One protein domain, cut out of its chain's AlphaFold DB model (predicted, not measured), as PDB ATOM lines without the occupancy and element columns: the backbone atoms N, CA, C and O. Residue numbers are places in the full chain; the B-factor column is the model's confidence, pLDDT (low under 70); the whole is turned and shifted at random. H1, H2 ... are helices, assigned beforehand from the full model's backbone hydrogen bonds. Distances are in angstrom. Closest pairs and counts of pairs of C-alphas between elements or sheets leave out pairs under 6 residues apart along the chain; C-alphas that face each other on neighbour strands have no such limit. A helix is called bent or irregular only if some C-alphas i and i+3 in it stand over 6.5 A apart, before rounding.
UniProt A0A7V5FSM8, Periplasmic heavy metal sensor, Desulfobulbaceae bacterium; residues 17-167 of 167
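AT A GLANCE: This is residues 17 to 167 of the 167 residues of the protein "Periplasmic heavy metal sensor" of Desulfobulbaceae bacterium (UniProt A0A7V5FSM8). A very long helix, H1, and a long helical hairpin, H2 and H3, make the two arms of a V, with the short helices H4 and H5 near the closed end of the V, where H1 leads into H2. Residues 17 to 46 of H1 stick out far from the rest, and at the other arm's tip the turn of the hairpin, residues 102 to 107, also stands free. The printed part has 151 residues with five named helices, in the order H1, H2, H3, H4, H5, and no named strand: the class is all helix. The whole is only just loose, close to extended, with a radius of gyration of the C-alphas of 22.0 A, and it is elongated, spanning 73 by 41 by 26 A.

IN THESE COORDINATES: H1 is residues 17 to 61, from C-alpha 17 at (97.629, 215.150, 215.959) to C-alpha 61 at (150.655, 200.379, 179.331), 66.1 A. H2 is residues 66 to 101, 51.8 A long. H3 is residues 107 to 140, 49.9 A long; it is irregular, with C-alphas 108 and 111 7.7 A apart. H4 is residues 144 to 156, 18.6 A long. H5 is residues 158 to 165, 11.9 A long, and ends with C-alpha 165 at (146.865, 206.926, 195.914).

HOW THE PARTS SIT: H1 and H2 are apart, but only just, at 8.5 A. H1 touches H5 with residues 51 to 55 alone; the closest C-alphas are those of Val 55 and Leu 164, 6.3 A, and the two lines are about perpendicular at 76 degrees. H2 and H3 form a helical hairpin: they touch with 28 pairs of C-alphas within 8 A, at a shallow tilt of 5 degrees, opposite ways, closest at the C-alphas of Leu 97 and Met 113, 6.1 A. H3 is apart from H1. H4 is apart from H2, and it is close to H3 but not clearly touching, the closest C-alphas being those of Val 139 and Arg 147, 6.2 A. H4 is likewise close to H1 but not clearly touching, closest at the C-alphas of Val 58 and Leu 153, 7.4 A, at a steep tilt of 39 degrees. H5 is close to H2 but not clearly touching, with the C-alphas of Thr 79 and Phe 165 the closest at 7.0 A. Every O i to N i+4 pair is within hydrogen-bond range in H1, H2 and H4; in H3 it is 28 of 30 and in H5 3 of 4.

THE WHOLE: The two C-alphas farthest apart, those of His 17 and Asp 144, are 75.8 A from each other. The printed part has no cut, and its four links, H1 to H2, H2 to H3, H3 to H4 and H4 to H5, are tight. The mean pLDDT of the printed part is 80.1; residues 17 to 19, 21 to 52, 54 and 156 to 167 are under 70.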
ATOM      1  N   HIS A  17      97.001 214.221 216.899       58.91
ATOM      2  CA  HIS A  17      97.629 215.150 215.959       58.91
ATOM      3  C   HIS A  17      99.148 215.253 216.178       58.91
ATOM      4  O   HIS A  17      99.916 215.194 215.221       58.91
ATOM      5  N   ASN A  18      99.593 215.289 217.439       61.22
ATOM      6  CA  ASN A  18     101.018 215.349 217.779       61.22
ATOM      7  C   ASN A  18     101.767 214.059 217.414       61.22
ATOM      8  O   ASN A  18     102.885 214.126 216.912       61.22
ATOM      9  N   ILE A  19     101.148 212.888 217.597       68.19
ATOM     10  CA  ILE A  19     101.759 211.600 217.226       68.19
ATOM     11  C   ILE A  19     101.923 211.489 215.706       68.19
ATOM     12  O   ILE A  19     102.983 211.080 215.231       68.19
ATOM     13  N   LEU A  20     100.914 211.898 214.930       71.19
ATOM     14  CA  LEU A  20     100.998 211.905 213.467       71.19
ATOM     15  C   LEU A  20     102.079 212.868 212.963       71.19
ATOM     16  O   LEU A  20     102.821 212.524 212.046       71.19
ATOM     17  N   LEU A  21     102.213 214.036 213.592       66.38
ATOM     18  CA  LEU A  21     103.220 215.031 213.229       66.38
ATOM     19  C   LEU A  21     104.645 214.549 213.550       66.38
ATOM     20  O   LEU A  21     105.548 214.698 212.729       66.38
ATOM     21  N   VAL A  22     104.836 213.880 214.692       63.41
ATOM     22  CA  VAL A  22     106.111 213.239 215.051       63.41
ATOM     23  C   VAL A  22     106.462 212.118 214.067       63.41
ATOM     24  O   VAL A  22     107.583 212.081 213.560       63.41
ATOM     25  N   LEU A  23     105.512 211.240 213.724       69.12
ATOM     26  CA  LEU A  23     105.729 210.170 212.743       69.12
ATOM     27  C   LEU A  23     106.053 210.716 211.344       69.12
ATOM     28  O   LEU A  23     106.917 210.168 210.657       69.12
ATOM     29  N   LEU A  24     105.415 211.817 210.939       67.56
ATOM     30  CA  LEU A  24     105.698 212.494 209.675       67.56
ATOM     31  C   LEU A  24     107.132 213.046 209.646       67.56
ATOM     32  O   LEU A  24     107.843 212.838 208.665       67.56
ATOM     33  N   ILE A  25     107.584 213.687 210.730       64.31
ATOM     34  CA  ILE A  25     108.953 214.212 210.853       64.31
ATOM     35  C   ILE A  25     109.982 213.075 210.798       64.31
ATOM     36  O   ILE A  25     110.970 213.182 210.069       64.31
ATOM     37  N   PHE A  26     109.745 211.963 211.503       60.41
ATOM     38  CA  PHE A  26     110.634 210.795 211.458       60.41
ATOM     39  C   PHE A  26     110.678 210.144 210.069       60.41
ATOM     40  O   PHE A  26     111.759 209.795 209.593       60.41
ATOM     41  N   SER A  27     109.534 210.031 209.390       57.16
ATOM     42  CA  SER A  27     109.456 209.538 208.009       57.16
ATOM     43  C   SER A  27     110.224 210.444 207.043       57.16
ATOM     44  O   SER A  27     110.991 209.964 206.203       57.16
ATOM     45  N   LEU A  28     110.091 211.764 207.184       59.97
ATOM     46  CA  LEU A  28     110.780 212.727 206.330       59.97
ATOM     47  C   LEU A  28     112.299 212.699 206.562       59.97
ATOM     48  O   LEU A  28     113.069 212.632 205.603       59.97
ATOM     49  N   ALA A  29     112.739 212.666 207.824       50.56
ATOM     50  CA  ALA A  29     114.152 212.562 208.186       50.56
ATOM     51  C   ALA A  29     114.777 211.244 207.693       50.56
ATOM     52  O   ALA A  29     115.884 211.251 207.152       50.56
ATOM     53  N   GLY A  30     114.046 210.129 207.811       51.56
ATOM     54  CA  GLY A  30     114.451 208.834 207.269       51.56
ATOM     55  C   GLY A  30     114.634 208.881 205.752       51.56
ATOM     56  O   GLY A  30     115.688 208.498 205.249       51.56
ATOM     57  N   ASN A  31     113.664 209.428 205.018       57.41
ATOM     58  CA  ASN A  31     113.737 209.531 203.559       57.41
ATOM     59  C   ASN A  31     114.913 210.400 203.083       57.41
ATOM     60  O   ASN A  31     115.643 209.996 202.178       57.41
ATOM     61  N   VAL A  32     115.169 211.546 203.724       52.59
ATOM     62  CA  VAL A  32     116.329 212.397 203.394       52.59
ATOM     63  C   VAL A  32     117.649 211.673 203.681       52.59
ATOM     64  O   VAL A  32     118.579 211.749 202.874       52.59
ATOM     65  N   PHE A  33     117.734 210.915 204.778       50.06
ATOM     66  CA  PHE A  33     118.926 210.135 205.121       50.06
ATOM     67  C   PHE A  33     119.183 208.979 204.138       50.06
ATOM     68  O   PHE A  33     120.331 208.748 203.744       50.06
ATOM     69  N   PHE A  34     118.131 208.278 203.699       54.12
ATOM     70  CA  PHE A  34     118.220 207.194 202.715       54.12
ATOM     71  C   PHE A  34     118.566 207.706 201.312       54.12
ATOM     72  O   PHE A  34     119.478 207.164 200.690       54.12
ATOM     73  N   ILE A  35     117.920 208.774 200.833       51.59
ATOM     74  CA  ILE A  35     118.215 209.378 199.522       51.59
ATOM     75  C   ILE A  35     119.629 209.971 199.520       51.59
ATOM     76  O   ILE A  35     120.402 209.722 198.596       51.59
ATOM     77  N   GLY A  36     120.012 210.684 200.584       39.56
ATOM     78  CA  GLY A  36     121.366 211.210 200.748       39.56
ATOM     79  C   GLY A  36     122.422 210.102 200.771       39.56
ATOM     80  O   GLY A  36     123.418 210.185 200.053       39.56
ATOM     81  N   SER A  37     122.186 209.020 201.521       45.97
ATOM     82  CA  SER A  37     123.093 207.863 201.559       45.97
ATOM     83  C   SER A  37     123.162 207.123 200.220       45.97
ATOM     84  O   SER A  37     124.251 206.728 199.804       45.97
ATOM     85  N   TYR A  38     122.044 206.965 199.512       52.56
ATOM     86  CA  TYR A  38     121.986 206.318 198.199       52.56
ATOM     87  C   TYR A  38     122.734 207.121 197.125       52.56
ATOM     88  O   TYR A  38     123.585 206.579 196.423       52.56
ATOM     89  N   VAL A  39     122.513 208.436 197.048       53.44
ATOM     90  CA  VAL A  39     123.211 209.322 196.095       53.44
ATOM     91  C   VAL A  39     124.715 209.361 196.383       53.44
ATOM     92  O   VAL A  39     125.529 209.240 195.464       53.44
ATOM     93  N   VAL A  40     125.111 209.452 197.656       50.59
ATOM     94  CA  VAL A  40     126.526 209.432 198.061       50.59
ATOM     95  C   VAL A  40     127.180 208.090 197.721       50.59
ATOM     96  O   VAL A  40     128.295 208.075 197.200       50.59
ATOM     97  N   THR A  41     126.503 206.965 197.960       57.06
ATOM     98  CA  THR A  41     127.050 205.630 197.667       57.06
ATOM     99  C   THR A  41     127.112 205.330 196.170       57.06
ATOM    100  O   THR A  41     128.125 204.799 195.715       57.06
ATOM    101  N   HIS A  42     126.117 205.726 195.369       54.56
ATOM    102  CA  HIS A  42     126.144 205.535 193.913       54.56
ATOM    103  C   HIS A  42     127.174 206.417 193.204       54.56
ATOM    104  O   HIS A  42     127.933 205.912 192.370       54.56
ATOM    105  N   HIS A  43     127.299 207.697 193.569       51.06
ATOM    106  CA  HIS A  43     128.356 208.540 193.001       51.06
ATOM    107  C   HIS A  43     129.756 208.077 193.417       51.06
ATOM    108  O   HIS A  43     130.682 208.118 192.602       51.06
ATOM    109  N   GLN A  44     129.926 207.583 194.647       54.06
ATOM    110  CA  GLN A  44     131.194 206.992 195.073       54.06
ATOM    111  C   GLN A  44     131.503 205.692 194.324       54.06
ATOM    112  O   GLN A  44     132.641 205.512 193.896       54.06
ATOM    113  N   ALA A  45     130.513 204.824 194.099       53.38
ATOM    114  CA  ALA A  45     130.691 203.575 193.361       53.38
ATOM    115  C   ALA A  45     131.086 203.819 191.893       53.38
ATOM    116  O   ALA A  45     132.053 203.228 191.411       53.38
ATOM    117  N   ALA A  46     130.415 204.748 191.203       53.84
ATOM    118  CA  ALA A  46     130.757 205.122 189.829       53.84
ATOM    119  C   ALA A  46     132.170 205.731 189.733       53.84
ATOM    120  O   ALA A  46     132.968 205.340 188.878       53.84
ATOM    121  N   ALA A  47     132.524 206.625 190.663       57.59
ATOM    122  CA  ALA A  47     133.860 207.217 190.728       57.59
ATOM    123  C   ALA A  47     134.952 206.183 191.062       57.59
ATOM    124  O   ALA A  47     136.071 206.272 190.550       57.59
ATOM    125  N   MET A  48     134.652 205.190 191.902       55.94
ATOM    126  CA  MET A  48     135.563 204.081 192.206       55.94
ATOM    127  C   MET A  48     135.787 203.178 190.993       55.94
ATOM    128  O   MET A  48     136.929 202.805 190.713       55.94
ATOM    129  N   HIS A  49     134.726 202.873 190.247       59.50
ATOM    130  CA  HIS A  49     134.800 202.044 189.047       59.50
ATOM    131  C   HIS A  49     135.650 202.709 187.953       59.50
ATOM    132  O   HIS A  49     136.475 202.059 187.307       59.50
ATOM    133  N   ASP A  50     135.506 204.022 187.783       66.81
ATOM    134  CA  ASP A  50     136.295 204.797 186.828       66.81
ATOM    135  C   ASP A  50     137.773 204.929 187.254       66.81
ATOM    136  O   ASP A  50     138.688 204.804 186.440       66.81
ATOM    137  N   ARG A  51     138.054 205.063 188.558       64.81
ATOM    138  CA  ARG A  51     139.437 205.042 189.074       64.81
ATOM    139  C   ARG A  51     140.122 203.698 188.860       64.81
ATOM    140  O   ARG A  51     141.261 203.676 188.399       64.81
ATOM    141  N   GLY A  52     139.445 202.589 189.160       67.19
ATOM    142  CA  GLY A  52     139.989 201.245 188.951       67.19
ATOM    143  C   GLY A  52     140.398 201.004 187.496       67.19
ATOM    144  O   GLY A  52     141.471 200.455 187.241       67.19
ATOM    145  N   LYS A  53     139.597 201.505 186.546       73.00
ATOM    146  CA  LYS A  53     139.907 201.466 185.110       73.00
ATOM    147  C   LYS A  53     141.165 202.262 184.755       73.00
ATOM    148  O   LYS A  53     141.992 201.749 184.008       73.00
ATOM    149  N   ARG A  54     141.354 203.462 185.318       69.62
ATOM    150  CA  ARG A  54     142.559 204.282 185.072       69.62
ATOM    151  C   ARG A  54     143.831 203.606 185.575       69.62
ATOM    152  O   ARG A  54     144.809 203.535 184.841       69.62
ATOM    153  N   VAL A  55     143.800 203.057 186.791       71.19
ATOM    154  CA  VAL A  55     144.942 202.310 187.345       71.19
ATOM    155  C   VAL A  55     145.270 201.098 186.475       71.19
ATOM    156  O   VAL A  55     146.429 200.876 186.137       71.19
ATOM    157  N   ALA A  56     144.251 200.342 186.059       73.25
ATOM    158  CA  ALA A  56     144.438 199.194 185.179       73.25
ATOM    159  C   ALA A  56     145.009 199.592 183.807       73.25
ATOM    160  O   ALA A  56     145.859 198.879 183.283       73.25
ATOM    161  N   ALA A  57     144.581 200.722 183.237       74.44
ATOM    162  CA  ALA A  57     145.099 201.222 181.964       74.44
ATOM    163  C   ALA A  57     146.597 201.563 182.043       74.44
ATOM    164  O   ALA A  57     147.361 201.145 181.176       74.44
ATOM    165  N   VAL A  58     147.032 202.234 183.116       75.94
ATOM    166  CA  VAL A  58     148.452 202.550 183.350       75.94
ATOM    167  C   VAL A  58     149.272 201.273 183.486       75.94
ATOM    168  O   VAL A  58     150.256 201.100 182.775       75.94
ATOM    169  N   VAL A  59     148.840 200.343 184.339       78.69
ATOM    170  CA  VAL A  59     149.556 199.076 184.559       78.69
ATOM    171  C   VAL A  59     149.694 198.277 183.262       78.69
ATOM    172  O   VAL A  59     150.773 197.764 182.980       78.69
ATOM    173  N   ARG A  60     148.638 198.221 182.438       83.00
ATOM    174  CA  ARG A  60     148.706 197.578 181.117       83.00
ATOM    175  C   ARG A  60     149.705 198.271 180.191       83.00
ATOM    176  O   ARG A  60     150.458 197.583 179.516       83.00
ATOM    177  N   SER A  61     149.741 199.605 180.186       84.12
ATOM    178  CA  SER A  61     150.655 200.379 179.331       84.12
ATOM    179  C   SER A  61     152.133 200.275 179.726       84.12
ATOM    180  O   SER A  61     153.001 200.588 178.917       84.12
ATOM    181  N   LEU A  62     152.425 199.840 180.956       86.19
ATOM    182  CA  LEU A  62     153.791 199.618 181.433       86.19
ATOM    183  C   LEU A  62     154.335 198.234 181.063       86.19
ATOM    184  O   LEU A  62     155.519 197.997 181.272       86.19
ATOM    185  N   HIS A  63     153.497 197.334 180.529       92.19
ATOM    186  CA  HIS A  63     153.900 195.977 180.141       92.19
ATOM    187  C   HIS A  63     154.725 195.277 181.237       92.19
ATOM    188  O   HIS A  63     155.837 194.814 180.997       92.19
ATOM    189  N   LEU A  64     154.202 195.272 182.470       89.75
ATOM    190  CA  LEU A  64     154.894 194.689 183.621       89.75
ATOM    191  C   LEU A  64     155.151 193.191 183.411       89.75
ATOM    192  O   LEU A  64     154.268 192.473 182.944       89.75
ATOM    193  N   SER A  65     156.324 192.716 183.831       95.00
ATOM    194  CA  SER A  65     156.591 191.279 183.958       95.00
ATOM    195  C   SER A  65     155.772 190.654 185.093       95.00
ATOM    196  O   SER A  65     155.320 191.352 186.005       95.00
ATOM    197  N   ASP A  66     155.649 189.325 185.109       94.19
ATOM    198  CA  ASP A  66     154.939 188.601 186.175       94.19
ATOM    199  C   ASP A  66     155.488 188.924 187.576       94.19
ATOM    200  O   ASP A  66     154.735 189.061 188.545       94.19
ATOM    201  N   ALA A  67     156.810 189.085 187.696       94.88
ATOM    202  CA  ALA A  67     157.460 189.460 188.948       94.88
ATOM    203  C   ALA A  67     157.077 190.886 189.379       94.88
ATOM    204  O   ALA A  67     156.674 191.106 190.525       94.88
ATOM    205  N   GLN A  68     157.122 191.846 188.452       91.25
ATOM    206  CA  GLN A  68     156.719 193.234 188.699       91.25
ATOM    207  C   GLN A  68     155.223 193.344 189.021       91.25
ATOM    208  O   GLN A  68     154.828 194.116 189.895       91.25
ATOM    209  N   GLN A  69     154.377 192.534 188.383       91.19
ATOM    210  CA  GLN A  69     152.944 192.497 188.658       91.19
ATOM    211  C   GLN A  69     152.650 192.005 190.082       91.19
ATOM    212  O   GLN A  69     151.804 192.582 190.770       91.19
ATOM    213  N   LYS A  70     153.378 190.992 190.571       92.88
ATOM    214  CA  LYS A  70     153.288 190.547 191.974       92.88
ATOM    215  C   LYS A  70     153.696 191.656 192.948       92.88
ATOM    216  O   LYS A  70     152.992 191.881 193.936       92.88
ATOM    217  N   ILE A  71     154.778 192.383 192.654       90.75
ATOM    218  CA  ILE A  71     155.214 193.545 193.450       90.75
ATOM    219  C   ILE A  71     154.115 194.612 193.467       90.75
ATOM    220  O   ILE A  71     153.706 195.049 194.542       90.75
ATOM    221  N   PHE A  72     153.568 194.972 192.306       88.88
ATOM    222  CA  PHE A  72     152.488 195.950 192.193       88.88
ATOM    223  C   PHE A  72     151.265 195.569 193.040       88.88
ATOM    224  O   PHE A  72     150.745 196.400 193.785       88.88
ATOM    225  N   LEU A  73     150.810 194.314 192.979       88.56
ATOM    226  CA  LEU A  73     149.656 193.848 193.759       88.56
ATOM    227  C   LEU A  73     149.909 193.912 195.272       88.56
ATOM    228  O   LEU A  73     149.020 194.310 196.036       88.56
ATOM    229  N   ARG A  74     151.127 193.577 195.710       93.44
ATOM    230  CA  ARG A  74     151.549 193.722 197.110       93.44
ATOM    231  C   ARG A  74     151.511 195.189 197.550       93.44
ATOM    232  O   ARG A  74     150.869 195.505 198.551       93.44
ATOM    233  N   LEU A  75     152.129 196.084 196.780       87.69
ATOM    234  CA  LEU A  75     152.182 197.526 197.062       87.69
ATOM    235  C   LEU A  75     150.785 198.175 197.040       87.69
ATOM    236  O   LEU A  75     150.456 199.019 197.879       87.69
ATOM    237  N   LYS A  76     149.908 197.729 196.133       87.69
ATOM    238  CA  LYS A  76     148.494 198.131 196.092       87.69
ATOM    239  C   LYS A  76     147.771 197.751 197.386       87.69
ATOM    240  O   LYS A  76     147.026 198.560 197.935       87.69
ATOM    241  N   THR A  77     148.003 196.543 197.893       88.69
ATOM    242  CA  THR A  77     147.408 196.080 199.157       88.69
ATOM    243  C   THR A  77     147.904 196.914 200.338       88.69
ATOM    244  O   THR A  77     147.100 197.352 201.162       88.69
ATOM    245  N   GLN A  78     149.203 197.220 200.382       90.44
ATOM    246  CA  GLN A  78     149.781 198.108 201.395       90.44
ATOM    247  C   GLN A  78     149.173 199.515 201.341       90.44
ATOM    248  O   GLN A  78     148.796 200.054 202.379       90.44
ATOM    249  N   THR A  79     148.969 200.074 200.144       87.31
ATOM    250  CA  THR A  79     148.302 201.377 199.956       87.31
ATOM    251  C   THR A  79     146.906 201.392 200.586       87.31
ATOM    252  O   THR A  79     146.549 202.329 201.304       87.31
ATOM    253  N   VAL A  80     146.118 200.332 200.369       88.06
ATOM    254  CA  VAL A  80     144.775 200.197 200.960       88.06
ATOM    255  C   VAL A  80     144.844 200.159 202.489       88.06
ATOM    256  O   VAL A  80     144.043 200.820 203.155       88.06
ATOM    257  N   GLN A  81     145.803 199.427 203.058       92.38
ATOM    258  CA  GLN A  81     145.987 199.328 204.509       92.38
ATOM    259  C   GLN A  81     146.402 200.666 205.129       92.38
ATOM    260  O   GLN A  81     145.741 201.133 206.059       92.38
ATOM    261  N   VAL A  82     147.442 201.305 204.580       90.12
ATOM    262  CA  VAL A  82     147.923 202.642 204.969       90.12
ATOM    263  C   VAL A  82     146.763 203.625 204.991       90.12
ATOM    264  O   VAL A  82     146.522 204.323 205.979       90.12
ATOM    265  N   LYS A  83     145.952 203.614 203.933       88.19
ATOM    266  CA  LYS A  83     144.817 204.513 203.867       88.19
ATOM    267  C   LYS A  83     143.727 204.193 204.876       88.19
ATOM    268  O   LYS A  83     143.149 205.114 205.453       88.19
ATOM    269  N   ARG A  84     143.397 202.917 205.075       92.69
ATOM    270  CA  ARG A  84     142.391 202.520 206.068       92.69
ATOM    271  C   ARG A  84     142.783 203.038 207.451       92.69
ATOM    272  O   ARG A  84     141.935 203.642 208.107       92.69
ATOM    273  N   ARG A  85     144.057 202.887 207.837       95.12
ATOM    274  CA  ARG A  85     144.597 203.440 209.088       95.12
ATOM    275  C   ARG A  85     144.436 204.957 209.144       95.12
ATOM    276  O   ARG A  85     143.822 205.463 210.079       95.12
ATOM    277  N   TYR A  86     144.885 205.673 208.109       93.69
ATOM    278  CA  TYR A  86     144.764 207.133 208.050       93.69
ATOM    279  C   TYR A  86     143.308 207.616 208.134       93.69
ATOM    280  O   TYR A  86     143.003 208.545 208.875       93.69
ATOM    281  N   ARG A  87     142.378 206.975 207.417       91.88
ATOM    282  CA  ARG A  87     140.946 207.318 207.449       91.88
ATOM    283  C   ARG A  87     140.328 207.106 208.822       91.88
ATOM    284  O   ARG A  87     139.519 207.929 209.238       91.88
ATOM    285  N   GLN A  88     140.673 206.004 209.483       94.00
ATOM    286  CA  GLN A  88     140.189 205.708 210.824       94.00
ATOM    287  C   GLN A  88     140.694 206.761 211.813       94.00
ATOM    288  O   GLN A  88     139.875 207.386 212.479       94.00
ATOM    289  N   GLN A  89     142.000 207.039 211.808       93.00
ATOM    290  CA  GLN A  89     142.609 208.070 212.651       93.00
ATOM    291  C   GLN A  89     142.000 209.458 212.384       93.00
ATOM    292  O   GLN A  89     141.479 210.103 213.286       93.00
ATOM    293  N   SER A  90     141.940 209.870 211.115       90.81
ATOM    294  CA  SER A  90     141.380 211.161 210.698       90.81
ATOM    295  C   SER A  90     139.886 211.309 211.011       90.81
ATOM    296  O   SER A  90     139.390 212.429 211.141       90.81
ATOM    297  N   ARG A  91     139.123 210.212 211.085       92.94
ATOM    298  CA  ARG A  91     137.724 210.260 211.527       92.94
ATOM    299  C   ARG A  91     137.652 210.584 213.016       92.94
ATOM    300  O   ARG A  91     136.914 211.498 213.365       92.94
ATOM    301  N   THR A  92     138.422 209.877 213.838       93.69
ATOM    302  CA  THR A  92     138.485 210.101 215.287       93.69
ATOM    303  C   THR A  92     138.939 211.525 215.601       93.69
ATOM    304  O   THR A  92     138.238 212.243 216.307       93.69
ATOM    305  N   ASP A  93     140.035 211.984 214.990       90.75
ATOM    306  CA  ASP A  93     140.582 213.322 215.252       90.75
ATOM    307  C   ASP A  93     139.615 214.439 214.827       90.75
ATOM    308  O   ASP A  93     139.468 215.442 215.518       90.75
ATOM    309  N   ARG A  94     138.892 214.258 213.710       92.44
ATOM    310  CA  ARG A  94     137.863 215.221 213.285       92.44
ATOM    311  C   ARG A  94     136.660 215.239 214.213       92.44
ATOM    312  O   ARG A  94     136.104 216.309 214.428       92.44
ATOM    313  N   GLN A  95     136.226 214.084 214.709       94.56
ATOM    314  CA  GLN A  95     135.130 214.018 215.676       94.56
ATOM    315  C   GLN A  95     135.511 214.739 216.969       94.56
ATOM    316  O   GLN A  95     134.705 215.505 217.490       94.56
ATOM    317  N   GLU A  96     136.747 214.558 217.429       93.50
ATOM    318  CA  GLU A  96     137.268 215.249 218.605       93.50
ATOM    319  C   GLU A  96     137.364 216.763 218.388       93.50
ATOM    320  O   GLU A  96     136.846 217.536 219.191       93.50
ATOM    321  N   LEU A  97     137.925 217.203 217.259       93.25
ATOM    322  CA  LEU A  97     137.980 218.626 216.926       93.25
ATOM    323  C   LEU A  97     136.577 219.244 216.852       93.25
ATOM    324  O   LEU A  97     136.356 220.331 217.382       93.25
ATOM    325  N   TRP A  98     135.614 218.549 216.240       95.38
ATOM    326  CA  TRP A  98     134.222 219.001 216.209       95.38
ATOM    327  C   TRP A  98     133.618 219.117 217.606       95.38
ATOM    328  O   TRP A  98     132.963 220.117 217.885       95.38
ATOM    329  N   ARG A  99     133.875 218.148 218.490       95.81
ATOM    330  CA  ARG A  99     133.421 218.174 219.887       95.81
ATOM    331  C   ARG A  99     133.989 219.374 220.650       95.81
ATOM    332  O   ARG A  99     133.267 220.006 221.415       95.81
ATOM    333  N   LEU A 100     135.266 219.698 220.444       92.88
ATOM    334  CA  LEU A 100     135.907 220.860 221.069       92.88
ATOM    335  C   LEU A 100     135.350 222.181 220.517       92.88
ATOM    336  O   LEU A 100     135.125 223.117 221.282       92.88
ATOM    337  N   LEU A 101     135.072 222.245 219.210       92.81
ATOM    338  CA  LEU A 101     134.514 223.430 218.551       92.81
ATOM    339  C   LEU A 101     133.074 223.742 218.974       92.81
ATOM    340  O   LEU A 101     132.712 224.915 219.038       92.81
ATOM    341  N   THR A 102     132.258 222.720 219.244       94.75
ATOM    342  CA  THR A 102     130.859 222.884 219.674       94.75
ATOM    343  C   THR A 102     130.691 222.951 221.193       94.75
ATOM    344  O   THR A 102     129.574 223.124 221.678       94.75
ATOM    345  N   SER A 103     131.783 222.830 221.954       93.94
ATOM    346  CA  SER A 103     131.767 222.928 223.413       93.94
ATOM    347  C   SER A 103     131.428 224.352 223.877       93.94
ATOM    348  O   SER A 103     131.989 225.313 223.342       93.94
ATOM    349  N   PRO A 104     130.602 224.525 224.930       92.12
ATOM    350  CA  PRO A 104     130.350 225.838 225.535       92.12
ATOM    351  C   PRO A 104     131.624 226.477 226.119       92.12
ATOM    352  O   PRO A 104     131.688 227.689 226.290       92.12
ATOM    353  N   HIS A 105     132.667 225.677 226.366       93.50
ATOM    354  CA  HIS A 105     133.964 226.110 226.887       93.50
ATOM    355  C   HIS A 105     135.027 226.239 225.786       93.50
ATOM    356  O   HIS A 105     136.200 225.949 226.018       93.50
ATOM    357  N   ARG A 106     134.643 226.608 224.559       88.81
ATOM    358  CA  ARG A 106     135.557 226.662 223.405       88.81
ATOM    359  C   ARG A 106     136.848 227.441 223.687       88.81
ATOM    360  O   ARG A 106     137.924 226.930 223.397       88.81
ATOM    361  N   GLU A 107     136.752 228.629 224.282       92.06
ATOM    362  CA  GLU A 107     137.924 229.473 224.577       92.06
ATOM    363  C   GLU A 107     138.902 228.804 225.553       92.06
ATOM    364  O   GLU A 107     140.115 228.897 225.389       92.06
ATOM    365  N   GLN A 108     138.382 228.046 226.522       92.88
ATOM    366  CA  GLN A 108     139.193 227.276 227.474       92.88
ATOM    367  C   GLN A 108     139.819 226.031 226.823       92.88
ATOM    368  O   GLN A 108     140.833 225.529 227.292       92.88
ATOM    369  N   ASN A 109     139.242 225.549 225.719       94.31
ATOM    370  CA  ASN A 109     139.702 224.373 224.979       94.31
ATOM    371  C   ASN A 109     140.644 224.708 223.810       94.31
ATOM    372  O   ASN A 109     140.982 223.816 223.028       94.31
ATOM    373  N   LYS A 110     141.070 225.968 223.663       93.81
ATOM    374  CA  LYS A 110     141.876 226.420 222.520       93.81
ATOM    375  C   LYS A 110     143.168 225.617 222.350       93.81
ATOM    376  O   LYS A 110     143.457 225.165 221.248       93.81
ATOM    377  N   GLU A 111     143.886 225.349 223.438       95.44
ATOM    378  CA  GLU A 111     145.113 224.545 223.389       95.44
ATOM    379  C   GLU A 111     144.838 223.109 222.908       95.44
ATOM    380  O   GLU A 111     145.545 222.582 222.050       95.44
ATOM    381  N   HIS A 112     143.759 222.484 223.386       93.62
ATOM    382  CA  HIS A 112     143.356 221.149 222.941       93.62
ATOM    383  C   HIS A 112     142.939 221.121 221.464       93.62
ATOM    384  O   HIS A 112     143.199 220.137 220.761       93.62
ATOM    385  N   MET A 113     142.317 222.193 220.966       94.81
ATOM    386  CA  MET A 113     142.011 222.341 219.543       94.81
ATOM    387  C   MET A 113     143.288 222.436 218.707       94.81
ATOM    388  O   MET A 113     143.415 221.707 217.723       94.81
ATOM    389  N   ASP A 114     144.244 223.272 219.115       94.38
ATOM    390  CA  ASP A 114     145.523 223.437 218.418       94.38
ATOM    391  C   ASP A 114     146.312 222.119 218.393       94.38
ATOM    392  O   ASP A 114     146.799 221.695 217.341       94.38
ATOM    393  N   GLN A 115     146.342 221.392 219.514       94.50
ATOM    394  CA  GLN A 115     146.924 220.050 219.588       94.50
ATOM    395  C   GLN A 115     146.224 219.064 218.640       94.50
ATOM    396  O   GLN A 115     146.885 218.256 217.988       94.50
ATOM    397  N   SER A 116     144.895 219.120 218.533       93.38
ATOM    398  CA  SER A 116     144.119 218.251 217.636       93.38
ATOM    399  C   SER A 116     144.406 218.556 216.163       93.38
ATOM    400  O   SER A 116     144.628 217.639 215.370       93.38
ATOM    401  N   ILE A 117     144.486 219.838 215.794       94.19
ATOM    402  CA  ILE A 117     144.876 220.282 214.448       94.19
ATOM    403  C   ILE A 117     146.302 219.820 214.126       94.19
ATOM    404  O   ILE A 117     146.544 219.277 213.044       94.19
ATOM    405  N   HIS A 118     147.233 219.970 215.070       94.88
ATOM    406  CA  HIS A 118     148.610 219.518 214.903       94.88
ATOM    407  C   HIS A 118     148.693 217.998 214.697       94.88
ATOM    408  O   HIS A 118     149.322 217.544 213.741       94.88
ATOM    409  N   LYS A 119     147.985 217.199 215.509       94.00
ATOM    410  CA  LYS A 119     147.905 215.735 215.334       94.00
ATOM    411  C   LYS A 119     147.391 215.351 213.947       94.00
ATOM    412  O   LYS A 119     147.969 214.479 213.300       94.00
ATOM    413  N   MET A 120     146.353 216.029 213.454       93.69
ATOM    414  CA  MET A 120     145.823 215.797 212.107       93.69
ATOM    415  C   MET A 120     146.842 216.131 211.007       93.69
ATOM    416  O   MET A 120     146.915 215.409 210.006       93.69
ATOM    417  N   ALA A 121     147.620 217.205 211.175       93.00
ATOM    418  CA  ALA A 121     148.681 217.584 210.245       93.00
ATOM    419  C   ALA A 121     149.802 216.532 210.221       93.00
ATOM    420  O   ALA A 121     150.128 216.020 209.150       93.00
ATOM    421  N   VAL A 122     150.292 216.117 211.391       95.75
ATOM    422  CA  VAL A 122     151.313 215.065 211.526       95.75
ATOM    423  C   VAL A 122     150.831 213.746 210.917       95.75
ATOM    424  O   VAL A 122     151.535 213.130 210.118       95.75
ATOM    425  N   ALA A 123     149.596 213.323 211.207       91.88
ATOM    426  CA  ALA A 123     149.026 212.106 210.629       91.88
ATOM    427  C   ALA A 123     148.940 212.173 209.094       91.88
ATOM    428  O   ALA A 123     149.149 211.167 208.409       91.88
ATOM    429  N   ARG A 124     148.643 213.354 208.537       92.88
ATOM    430  CA  ARG A 124     148.628 213.578 207.086       92.88
ATOM    431  C   ARG A 124     150.027 213.471 206.488       92.88
ATOM    432  O   ARG A 124     150.160 212.857 205.431       92.88
ATOM    433  N   GLU A 125     151.039 214.040 207.129       93.44
ATOM    434  CA  GLU A 125     152.429 213.949 206.669       93.44
ATOM    435  C   GLU A 125     152.940 212.508 206.690       93.44
ATOM    436  O   GLU A 125     153.490 212.045 205.691       93.44
ATOM    437  N   ILE A 126     152.680 211.767 207.773       94.88
ATOM    438  CA  ILE A 126     153.030 210.343 207.882       94.88
ATOM    439  C   ILE A 126     152.379 209.551 206.745       94.88
ATOM    440  O   ILE A 126     153.065 208.827 206.027       94.88
ATOM    441  N   TYR A 127     151.075 209.737 206.524       92.31
ATOM    442  CA  TYR A 127     150.363 209.095 205.419       92.31
ATOM    443  C   TYR A 127     150.988 209.430 204.056       92.31
ATOM    444  O   TYR A 127     151.214 208.541 203.238       92.31
ATOM    445  N   GLN A 128     151.300 210.702 203.799       88.69
ATOM    446  CA  GLN A 128     151.920 211.122 202.540       88.69
ATOM    447  C   GLN A 128     153.318 210.529 202.349       88.69
ATOM    448  O   GLN A 128     153.673 210.183 201.219       88.69
ATOM    449  N   LYS A 129     154.095 210.406 203.428       94.81
ATOM    450  CA  LYS A 129     155.407 209.760 203.418       94.81
ATOM    451  C   LYS A 129     155.281 208.276 203.074       94.81
ATOM    452  O   LYS A 129     155.882 207.851 202.099       94.81
ATOM    453  N   GLU A 130     154.426 207.526 203.774       93.88
ATOM    454  CA  GLU A 130     154.213 206.093 203.502       93.88
ATOM    455  C   GLU A 130     153.775 205.843 202.049       93.88
ATOM    456  O   GLU A 130     154.268 204.931 201.388       93.88
ATOM    457  N   ILE A 131     152.872 206.674 201.517       88.62
ATOM    458  CA  ILE A 131     152.447 206.588 200.114       88.62
ATOM    459  C   ILE A 131     153.607 206.872 199.154       88.62
ATOM    460  O   ILE A 131     153.757 206.166 198.157       88.62
ATOM    461  N   ARG A 132     154.430 207.890 199.434       88.44
ATOM    462  CA  ARG A 132     155.606 208.215 198.614       88.44
ATOM    463  C   ARG A 132     156.612 207.068 198.607       88.44
ATOM    464  O   ARG A 132     157.113 206.733 197.540       88.44
ATOM    465  N   ASP A 133     156.840 206.441 199.756       94.25
ATOM    466  CA  ASP A 133     157.748 205.302 199.889       94.25
ATOM    467  C   ASP A 133     157.230 204.086 199.103       94.25
ATOM    468  O   ASP A 133     157.996 203.419 198.410       94.25
ATOM    469  N   ILE A 134     155.914 203.832 199.127       89.62
ATOM    470  CA  ILE A 134     155.278 202.784 198.311       89.62
ATOM    471  C   ILE A 134     155.444 203.067 196.809       89.62
ATOM    472  O   ILE A 134     155.732 202.151 196.038       89.62
ATOM    473  N   ILE A 135     155.273 204.323 196.380       87.81
ATOM    474  CA  ILE A 135     155.502 204.727 194.985       87.81
ATOM    475  C   ILE A 135     156.966 204.514 194.603       87.81
ATOM    476  O   ILE A 135     157.224 203.959 193.537       87.81
ATOM    477  N   GLY A 136     157.901 204.919 195.466       90.12
ATOM    478  CA  GLY A 136     159.337 204.724 195.266       90.12
ATOM    479  C   GLY A 136     159.671 203.256 195.027       90.12
ATOM    480  O   GLY A 136     160.209 202.919 193.981       90.12
ATOM    481  N   GLN A 137     159.196 202.363 195.902       93.69
ATOM    482  CA  GLN A 137     159.385 200.916 195.743       93.69
ATOM    483  C   GLN A 137     158.824 200.367 194.425       93.69
ATOM    484  O   GLN A 137     159.393 199.438 193.851       93.69
ATOM    485  N   PHE A 138     157.698 200.903 193.940       92.62
ATOM    486  CA  PHE A 138     157.167 200.503 192.641       92.62
ATOM    487  C   PHE A 138     158.087 200.966 191.511       92.62
ATOM    488  O   PHE A 138     158.462 200.149 190.677       92.62
ATOM    489  N   VAL A 139     158.487 202.240 191.507       92.56
ATOM    490  CA  VAL A 139     159.387 202.828 190.499       92.56
ATOM    491  C   VAL A 139     160.748 202.128 190.471       92.56
ATOM    492  O   VAL A 139     161.275 201.869 189.390       92.56
ATOM    493  N   ASP A 140     161.287 201.756 191.628       96.69
ATOM    494  CA  ASP A 140     162.558 201.035 191.741       96.69
ATOM    495  C   ASP A 140     162.475 199.620 191.152       96.69
ATOM    496  O   ASP A 140     163.476 199.083 190.683       96.69
ATOM    497  N   SER A 141     161.274 199.028 191.121       96.12
ATOM    498  CA  SER A 141     161.035 197.720 190.498       96.12
ATOM    499  C   SER A 141     160.891 197.766 188.972       96.12
ATOM    500  O   SER A 141     160.866 196.712 188.330       96.12
ATOM    501  N   LEU A 142     160.768 198.959 188.383       94.12
ATOM    502  CA  LEU A 142     160.623 199.164 186.942       94.12
ATOM    503  C   LEU A 142     161.990 199.283 186.256       94.12
ATOM    504  O   LEU A 142     162.941 199.812 186.832       94.12
ATOM    505  N   ASP A 143     162.070 198.850 184.997       97.50
ATOM    506  CA  ASP A 143     163.226 199.143 184.144       97.50
ATOM    507  C   ASP A 143     163.235 200.613 183.674       97.50
ATOM    508  O   ASP A 143     162.274 201.360 183.870       97.50
ATOM    509  N   ASP A 144     164.317 201.055 183.030       97.25
ATOM    510  CA  ASP A 144     164.467 202.454 182.605       97.25
ATOM    511  C   ASP A 144     163.393 202.924 181.615       97.25
ATOM    512  O   ASP A 144     162.915 204.062 181.707       97.25
ATOM    513  N   LYS A 145     162.967 202.058 180.686       96.00
ATOM    514  CA  LYS A 145     161.925 202.395 179.705       96.00
ATOM    515  C   LYS A 145     160.572 202.522 180.399       96.00
ATOM    516  O   LYS A 145     159.845 203.489 180.162       96.00
ATOM    517  N   GLN A 146     160.256 201.585 181.286       94.12
ATOM    518  CA  GLN A 146     159.042 201.584 182.095       94.12
ATOM    519  C   GLN A 146     158.997 202.780 183.052       94.12
ATOM    520  O   GLN A 146     157.957 203.430 183.150       94.12
ATOM    521  N   ARG A 147     160.111 203.126 183.712       93.44
ATOM    522  CA  ARG A 147     160.218 204.317 184.573       93.44
ATOM    523  C   ARG A 147     159.929 205.591 183.799       93.44
ATOM    524  O   ARG A 147     159.093 206.386 184.228       93.44
ATOM    525  N   LYS A 148     160.562 205.771 182.635       92.88
ATOM    526  CA  LYS A 148     160.301 206.925 181.764       92.88
ATOM    527  C   LYS A 148     158.818 207.008 181.402       92.88
ATOM    528  O   LYS A 148     158.200 208.057 181.583       92.88
ATOM    529  N   ARG A 149     158.226 205.883 180.986       87.81
ATOM    530  CA  ARG A 149     156.804 205.825 180.633       87.81
ATOM    531  C   ARG A 149     155.891 206.134 181.819       87.81
ATOM    532  O   ARG A 149     154.903 206.847 181.668       87.81
ATOM    533  N   PHE A 150     156.225 205.637 183.005       87.25
ATOM    534  CA  PHE A 150     155.495 205.935 184.233       87.25
ATOM    535  C   PHE A 150     155.499 207.439 184.543       87.25
ATOM    536  O   PHE A 150     154.454 207.987 184.902       87.25
ATOM    537  N   TYR A 151     156.635 208.121 184.367       87.62
ATOM    538  CA  TYR A 151     156.728 209.567 184.576       87.62
ATOM    539  C   TYR A 151     155.947 210.382 183.540       87.62
ATOM    540  O   TYR A 151     155.279 211.339 183.931       87.62
ATOM    541  N   GLU A 152     155.967 209.992 182.263       85.00
ATOM    542  CA  GLU A 152     155.142 210.608 181.207       85.00
ATOM    543  C   GLU A 152     153.649 210.521 181.553       85.00
ATOM    544  O   GLU A 152     152.957 211.534 181.642       85.00
ATOM    545  N   LEU A 153     153.166 209.318 181.875       80.75
ATOM    546  CA  LEU A 153     151.765 209.105 182.251       80.75
ATOM    547  C   LEU A 153     151.385 209.878 183.524       80.75
ATOM    548  O   LEU A 153     150.250 210.330 183.682       80.75
ATOM    549  N   SER A 154     152.333 210.030 184.450       79.38
ATOM    550  CA  SER A 154     152.135 210.754 185.707       79.38
ATOM    551  C   SER A 154     152.089 212.272 185.531       79.38
ATOM    552  O   SER A 154     151.363 212.944 186.271       79.38
ATOM    553  N   SER A 155     152.831 212.823 184.570       77.12
ATOM    554  CA  SER A 155     152.888 214.264 184.301       77.12
ATOM    555  C   SER A 155     151.714 214.740 183.443       77.12
ATOM    556  O   SER A 155     151.105 215.763 183.770       77.12
ATOM    557  N   GLU A 156     151.319 213.956 182.434       68.88
ATOM    558  CA  GLU A 156     150.126 214.185 181.601       68.88
ATOM    559  C   GLU A 156     148.841 214.194 182.433       68.88
ATOM    560  O   GLU A 156     147.827 214.794 182.073       68.88
ATOM    561  N   ASN A 157     148.883 213.535 183.588       64.81
ATOM    562  CA  ASN A 157     147.707 213.242 184.366       64.81
ATOM    563  C   ASN A 157     147.973 213.548 185.846       64.81
ATOM    564  O   ASN A 157     147.960 212.668 186.701       64.81
ATOM    565  N   LYS A 158     148.146 214.835 186.196       62.56
ATOM    566  CA  LYS A 158     148.248 215.287 187.608       62.56
ATOM    567  C   LYS A 158     147.110 214.749 188.498       62.56
ATOM    568  O   LYS A 158     147.301 214.525 189.691       62.56
ATOM    569  N   LYS A 159     145.926 214.499 187.921       58.84
ATOM    570  CA  LYS A 159     144.772 213.867 188.594       58.84
ATOM    571  C   LYS A 159     144.910 212.344 188.776       58.84
ATOM    572  O   LYS A 159     144.158 211.751 189.540       58.84
ATOM    573  N   MET A 160     145.835 211.693 188.082       62.88
ATOM    574  CA  MET A 160     146.069 210.249 188.116       62.88
ATOM    575  C   MET A 160     146.967 209.828 189.271       62.88
ATOM    576  O   MET A 160     146.629 208.858 189.939       62.88
ATOM    577  N   LEU A 161     148.051 210.558 189.564       58.97
ATOM    578  CA  LEU A 161     148.843 210.308 190.776       58.97
ATOM    579  C   LEU A 161     147.982 210.493 192.026       58.97
ATOM    580  O   LEU A 161     148.014 209.668 192.934       58.97
ATOM    581  N   SER A 162     147.121 211.515 192.044       57.19
ATOM    582  CA  SER A 162     146.127 211.601 193.105       57.19
ATOM    583  C   SER A 162     145.167 210.411 193.038       57.19
ATOM    584  O   SER A 162     144.989 209.762 194.055       57.19
ATOM    585  N   ALA A 163     144.599 210.018 191.895       58.16
ATOM    586  CA  ALA A 163     143.666 208.882 191.815       58.16
ATOM    587  C   ALA A 163     144.253 207.509 192.217       58.16
ATOM    588  O   ALA A 163     143.538 206.723 192.839       58.16
ATOM    589  N   LEU A 164     145.522 207.234 191.897       56.91
ATOM    590  CA  LEU A 164     146.241 206.000 192.243       56.91
ATOM    591  C   LEU A 164     146.391 205.833 193.759       56.91
ATOM    592  O   LEU A 164     146.331 204.711 194.256       56.91
ATOM    593  N   PHE A 165     146.522 206.946 194.490       54.25
ATOM    594  CA  PHE A 165     146.865 206.926 195.914       54.25
ATOM    595  C   PHE A 165     145.841 207.614 196.835       54.25
ATOM    596  O   PHE A 165     145.958 207.524 198.052       54.25
ATOM    597  N   SER A 166     144.785 208.238 196.294       47.88
ATOM    598  CA  SER A 166     143.697 208.902 197.042       47.88
ATOM    599  C   SER A 166     142.385 208.102 197.095       47.88
ATOM    600  O   SER A 166     141.343 208.657 197.470       47.88
ATOM    601  N   GLY A 167     142.397 206.792 196.799       47.44
ATOM    602  CA  GLY A 167     141.227 205.873 196.814       47.44
ATOM    603  C   GLY A 167     140.949 205.199 198.146       47.44
ATOM    604  O   GLY A 167     141.953 204.779 198.722       47.44
TER     605      GLY A 167